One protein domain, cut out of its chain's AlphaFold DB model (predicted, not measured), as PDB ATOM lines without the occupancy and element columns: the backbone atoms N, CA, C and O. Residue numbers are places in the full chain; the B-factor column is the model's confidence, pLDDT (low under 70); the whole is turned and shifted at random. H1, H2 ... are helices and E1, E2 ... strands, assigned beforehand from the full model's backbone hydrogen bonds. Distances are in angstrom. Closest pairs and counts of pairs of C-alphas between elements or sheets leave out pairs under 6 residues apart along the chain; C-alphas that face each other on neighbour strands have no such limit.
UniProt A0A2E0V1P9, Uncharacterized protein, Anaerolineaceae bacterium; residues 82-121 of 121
ATOM      1  N   SER A  82      76.507 -13.490   7.948       55.75
ATOM      2  CA  SER A  82      77.667 -12.636   7.737       55.75
ATOM      3  C   SER A  82      77.273 -11.310   7.082       55.75
ATOM      4  O   SER A  82      78.045 -10.779   6.294       55.75
ATOM      5  N   GLU A  83      76.087 -10.760   7.357       54.09
ATOM      6  CA  GLU A  83      75.741  -9.392   6.913       54.09
ATOM      7  C   GLU A  83      76.106  -8.313   7.942       54.09
ATOM      8  O   GLU A  83      75.907  -7.132   7.698       54.09
ATOM      9  N   ASN A  84      76.735  -8.693   9.056       50.88
ATOM     10  CA  ASN A  84      77.439  -7.768   9.942       50.88
ATOM     11  C   ASN A  84      78.792  -8.362  10.331       50.88
ATOM     12  O   ASN A  84      79.079  -8.586  11.505       50.88
ATOM     13  N   LEU A  85      79.646  -8.637   9.344       49.12
ATOM     14  CA  LEU A  85      81.070  -8.565   9.640       49.12
ATOM     15  C   LEU A  85      81.357  -7.068   9.812       49.12
ATOM     16  O   LEU A  85      81.236  -6.343   8.821       49.12
ATOM     17  N   PRO A  86      81.685  -6.562  11.021       44.78
ATOM     18  CA  PRO A  86      82.284  -5.240  11.102       44.78
ATOM     19  C   PRO A  86      83.448  -5.245  10.113       44.78
ATOM     20  O   PRO A  86      84.126  -6.269   9.995       44.78
ATOM     21  N   GLU A  87      83.654  -4.156   9.371       48.94
ATOM     22  CA  GLU A  87      84.892  -3.955   8.623       48.94
ATOM     23  C   GLU A  87      86.045  -4.030   9.629       48.94
ATOM     24  O   GLU A  87      86.485  -3.037  10.207       48.94
ATOM     25  N   ALA A  88      86.500  -5.249   9.904       46.12
ATOM     26  CA  ALA A  88      87.684  -5.508  10.666       46.12
ATOM     27  C   ALA A  88      88.769  -4.882   9.815       46.12
ATOM     28  O   ALA A  88      89.009  -5.314   8.683       46.12
ATOM     29  N   LYS A  89      89.340  -3.783  10.315       49.16
ATOM     30  CA  LYS A  89      90.526  -3.169   9.733       49.16
ATOM     31  C   LYS A  89      91.509  -4.306   9.489       49.16
ATOM     32  O   LYS A  89      92.050  -4.863  10.441       49.16
ATOM     33  N   LYS A  90      91.648  -4.695   8.219       55.16
ATOM     34  CA  LYS A  90      92.489  -5.797   7.758       55.16
ATOM     35  C   LYS A  90      93.933  -5.398   8.037       55.16
ATOM     36  O   LYS A  90      94.573  -4.770   7.202       55.16
ATOM     37  N   GLY A  91      94.403  -5.675   9.247       67.31
ATOM     38  CA  GLY A  91      95.809  -5.566   9.592       67.31
ATOM     39  C   GLY A  91      96.538  -6.732   8.945       67.31
ATOM     40  O   GLY A  91      96.169  -7.889   9.153       67.31
ATOM     41  N   GLU A  92      97.537  -6.432   8.127       78.62
ATOM     42  CA  GLU A  92      98.522  -7.427   7.723       78.62
ATOM     43  C   GLU A  92      99.595  -7.472   8.813       78.62
ATOM     44  O   GLU A  92     100.082  -6.423   9.233       78.62
ATOM     45  N   MET A  93      99.917  -8.665   9.305       78.88
ATOM     46  CA  MET A  93     100.914  -8.878  10.358       78.88
ATOM     47  C   MET A  93     102.015  -9.791   9.831       78.88
ATOM     48  O   MET A  93     101.747 -10.710   9.053       78.88
ATOM     49  N   LYS A  94     103.261  -9.552  10.233       85.00
ATOM     50  CA  LYS A  94     104.379 -10.427   9.865       85.00
ATOM     51  C   LYS A  94     104.289 -11.762  10.600       85.00
ATOM     52  O   LYS A  94     103.787 -11.833  11.723       85.00
ATOM     53  N   ARG A  95     104.795 -12.837   9.994       83.00
ATOM     54  CA  ARG A  95     104.748 -14.185  10.583       83.00
ATOM     55  C   ARG A  95     105.424 -14.247  11.952       83.00
ATOM     56  O   ARG A  95     104.881 -14.894  12.847       83.00
ATOM     57  N   GLY A  96     106.544 -13.545  12.133       82.62
ATOM     58  CA  GLY A  96     107.207 -13.447  13.437       82.62
ATOM     59  C   GLY A  96     106.333 -12.802  14.518       82.62
ATOM     60  O   GLY A  96     106.264 -13.300  15.638       82.62
ATOM     61  N   GLU A  97     105.603 -11.742  14.170       79.56
ATOM     62  CA  GLU A  97     104.709 -11.022  15.089       79.56
ATOM     63  C   GLU A  97     103.465 -11.848  15.440       79.56
ATOM     64  O   GLU A  97     103.044 -11.868  16.593       79.56
ATOM     65  N   PHE A  98     102.921 -12.594  14.477       83.56
ATOM     66  CA  PHE A  98     101.770 -13.469  14.705       83.56
ATOM     67  C   PHE A  98     102.099 -14.617  15.666       83.56
ATOM     68  O   PHE A  98     101.313 -14.933  16.557       83.56
ATOM     69  N   LEU A  99     103.277 -15.226  15.516       85.00
ATOM     70  CA  LEU A  99     103.718 -16.319  16.387       85.00
ATOM     71  C   LEU A  99     104.106 -15.845  17.793       85.00
ATOM     72  O   LEU A  99     104.133 -16.659  18.714       85.00
ATOM     73  N   ALA A 100     104.379 -14.549  17.965       86.12
ATOM     74  CA  ALA A 100     104.624 -13.945  19.270       86.12
ATOM     75  C   ALA A 100     103.334 -13.695  20.077       86.12
ATOM     76  O   ALA A 100     103.411 -13.437  21.279       86.12
ATOM     77  N   LEU A 101     102.155 -13.774  19.445       82.25
ATOM     78  CA  LEU A 101     100.864 -13.657  20.124       82.25
ATOM     79  C   LEU A 101     100.515 -14.929  20.904       82.25
ATOM     80  O   LEU A 101     100.895 -16.039  20.529       82.25
ATOM     81  N   ASP A 102      99.712 -14.778  21.955       85.56
ATOM     82  CA  ASP A 102      99.125 -15.910  22.662       85.56
ATOM     83  C   ASP A 102      98.009 -16.574  21.833       85.56
ATOM     84  O   ASP A 102      97.414 -15.980  20.931       85.56
ATOM     85  N   ALA A 103      97.694 -17.836  22.142       83.19
ATOM     86  CA  ALA A 103      96.758 -18.641  21.351       83.19
ATOM     87  C   ALA A 103      95.360 -18.005  21.217       83.19
ATOM     88  O   ALA A 103      94.671 -18.214  20.214       83.19
ATOM     89  N   LYS A 104      94.937 -17.218  22.215       83.25
ATOM     90  CA  LYS A 104      93.665 -16.498  22.172       83.25
ATOM     91  C   LYS A 104      93.722 -15.343  21.170       83.25
ATOM     92  O   LYS A 104      92.845 -15.270  20.310       83.25
ATOM     93  N   ALA A 105      94.756 -14.503  21.219       78.56
ATOM     94  CA  ALA A 105      94.912 -13.398  20.274       78.56
ATOM     95  C   ALA A 105      95.154 -13.880  18.835       78.56
ATOM     96  O   ALA A 105      94.628 -13.281  17.898       78.56
ATOM     97  N   GLN A 106      95.858 -15.003  18.638       82.00
ATOM     98  CA  GLN A 106      96.005 -15.624  17.314       82.00
ATOM     99  C   GLN A 106      94.643 -16.002  16.710       82.00
ATOM    100  O   GLN A 106      94.361 -15.706  15.546       82.00
ATOM    101  N   MET A 107      93.770 -16.623  17.510       82.88
ATOM    102  CA  MET A 107      92.417 -16.975  17.078       82.88
ATOM    103  C   MET A 107      91.555 -15.746  16.798       82.88
ATOM    104  O   MET A 107      90.809 -15.745  15.821       82.88
ATOM    105  N   GLU A 108      91.633 -14.715  17.637       83.75
ATOM    106  CA  GLU A 108      90.890 -13.467  17.432       83.75
ATOM    107  C   GLU A 108      91.340 -12.753  16.148       83.75
ATOM    108  O   GLU A 108      90.493 -12.306  15.375       83.75
ATOM    109  N   PHE A 109      92.643 -12.745  15.852       80.62
ATOM    110  CA  PHE A 109      93.203 -12.162  14.631       80.62
ATOM    111  C   PHE A 109      92.745 -12.891  13.356       80.62
ATOM    112  O   PHE A 109      92.312 -12.249  12.396       80.62
ATOM    113  N   ILE A 110      92.768 -14.230  13.353       82.56
ATOM    114  CA  ILE A 110      92.269 -15.035  12.222       82.56
ATOM    115  C   ILE A 110      90.756 -14.851  12.054       82.56
ATOM    116  O   ILE A 110      90.279 -14.655  10.936       82.56
ATOM    117  N   LYS A 111      89.988 -14.876  13.153       81.38
ATOM    118  CA  LYS A 111      88.528 -14.675  13.121       81.38
ATOM    119  C   LYS A 111      88.140 -13.286  12.618       81.38
ATOM    120  O   LYS A 111      87.113 -13.153  11.960       81.38
ATOM    121  N   ALA A 112      88.964 -12.277  12.886       79.62
ATOM    122  CA  ALA A 112      88.799 -10.926  12.362       79.62
ATOM    123  C   ALA A 112      89.247 -10.775  10.889       79.62
ATOM    124  O   ALA A 112      89.176  -9.680  10.341       79.62
ATOM    125  N   GLY A 113      89.704 -11.842  10.222       77.00
ATOM    126  CA  GLY A 113      90.124 -11.795   8.818       77.00
ATOM    127  C   GLY A 113      91.496 -11.149   8.586       77.00
ATOM    128  O   GLY A 113      91.755 -10.646   7.488       77.00
ATOM    129  N   GLY A 114      92.364 -11.144   9.604       80.81
ATOM    130  CA  GLY A 114      93.755 -10.706   9.487       80.81
ATOM    131  C   GLY A 114      94.565 -11.595   8.538       80.81
ATOM    132  O   GLY A 114      94.312 -12.796   8.418       80.81
ATOM    133  N   LYS A 115      95.544 -11.010   7.840       82.69
ATOM    134  CA  LYS A 115      96.435 -11.739   6.919       82.69
ATOM    135  C   LYS A 115      97.853 -11.765   7.472       82.69
ATOM    136  O   LYS A 115      98.384 -10.723   7.846       82.69
ATOM    137  N   VAL A 116      98.469 -12.944   7.486       84.94
ATOM    138  CA  VAL A 116      99.875 -13.105   7.871       84.94
ATOM    139  C   VAL A 116     100.734 -13.069   6.611       84.94
ATOM    140  O   VAL A 116     100.534 -13.896   5.722       84.94
ATOM    141  N   ARG A 117     101.665 -12.115   6.513       82.75
ATOM    142  CA  ARG A 117     102.697 -12.120   5.466       82.75
ATOM    143  C   ARG A 117     103.937 -12.858   5.946       82.75
ATOM    144  O   ARG A 117     104.288 -12.792   7.125       82.75
ATOM    145  N   GLU A 118     104.605 -13.530   5.019       78.88
ATOM    146  CA  GLU A 118     105.957 -14.030   5.255       78.88
ATOM    147  C   GLU A 118     106.924 -12.846   5.322       78.88
ATOM    148  O   GLU A 118     106.741 -11.841   4.631       78.88
ATOM    149  N   ASP A 119     107.900 -12.933   6.218       69.69
ATOM    150  CA  ASP A 119     108.983 -11.965   6.264       69.69
ATOM    151  C   ASP A 119     109.840 -12.177   5.007       69.69
ATOM    152  O   ASP A 119     110.462 -13.226   4.858       69.69
ATOM    153  N   GLU A 120     109.811 -11.223   4.071       62.38
ATOM    154  CA  GLU A 120     110.861 -11.130   3.053       62.38
ATOM    155  C   GLU A 120     112.179 -10.805   3.778       62.38
ATOM    156  O   GLU A 120     112.183  -9.951   4.673       62.38
ATOM    157  N   GLU A 121     113.235 -11.556   3.439       51.72
ATOM    158  CA  GLU A 121     114.574 -11.540   4.061       51.72
ATOM    159  C   GLU A 121     115.196 -10.143   4.223       51.72
ATOM    160  O   GLU A 121     115.128  -9.325   3.276       51.72
TER     161      GLU A 121
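What this domain is: This is residues 82 to 121 of the 121 residues of an uncharacterized protein of Anaerolineaceae bacterium (UniProt A0A2E0V1P9). A small flat loop is closed along one edge by the two short strands E1 and E2, which lie side by side; H1 and then H2 make the rest of the loop between them. Residues 82 to 91 run on from this loop as a tail at one end of the longest axis, and residues 118 to 121 as a shorter tail at the other. The printed part has 40 residues, with two named strands and two named helices in the order E1, H1, H2, E2, and its class is mixed. E1 and E2 form a parallel sheet of two strands. The whole is loose, with a radius of gyration of the C-alphas of 11.2 A, and spans 39 by 21 by 11 A.

Where its parts are: Find C-alpha 92 at (98.522, -7.427, 7.723), where E1, residues 92 to 94, begins. Its partner E2 is residues 115 to 117 and ends at C-alpha 117, at (102.697, -12.120, 5.466). Between them look for H1, residues 95 to 99, and for the longest helix, H2, residues 103 to 111, which runs 12.3 A from C-alpha 103 at (96.758, -18.641, 21.351).

How they stand to each other: Look first at E1 and E2, parallel neighbours at 39 degrees: N 93 and O 115 are 3.0 A apart and N 117 and O 93 are 2.9 A apart, both within hydrogen-bond range. E1, H1, H2 and E2 make a strand-helix-strand unit, two parallel strands joined through helices, with a right-handed crossover. The closest C-alphas of H1 and E2, those of Arg 95 and Val 116, are 5.7 A apart. H1 and H2 are close but not clearly touching; their closest C-alphas, those of Phe 98 and Gln 106, are 6.7 A apart. E1 and H2 are apart. In H1 and H2 every O i to N i+4 pair is within hydrogen-bond range.

The domain as a whole: The two C-alphas farthest apart, those of Glu 83 and Glu 121, are 39.0 A from each other. The printed part has no cut, and the links E1 to H1, H1 to H2 and H2 to E2 are tight. The mean pLDDT of the printed part is 73.0; look for values under 70 at residues 82 to 91 and 119 to 121.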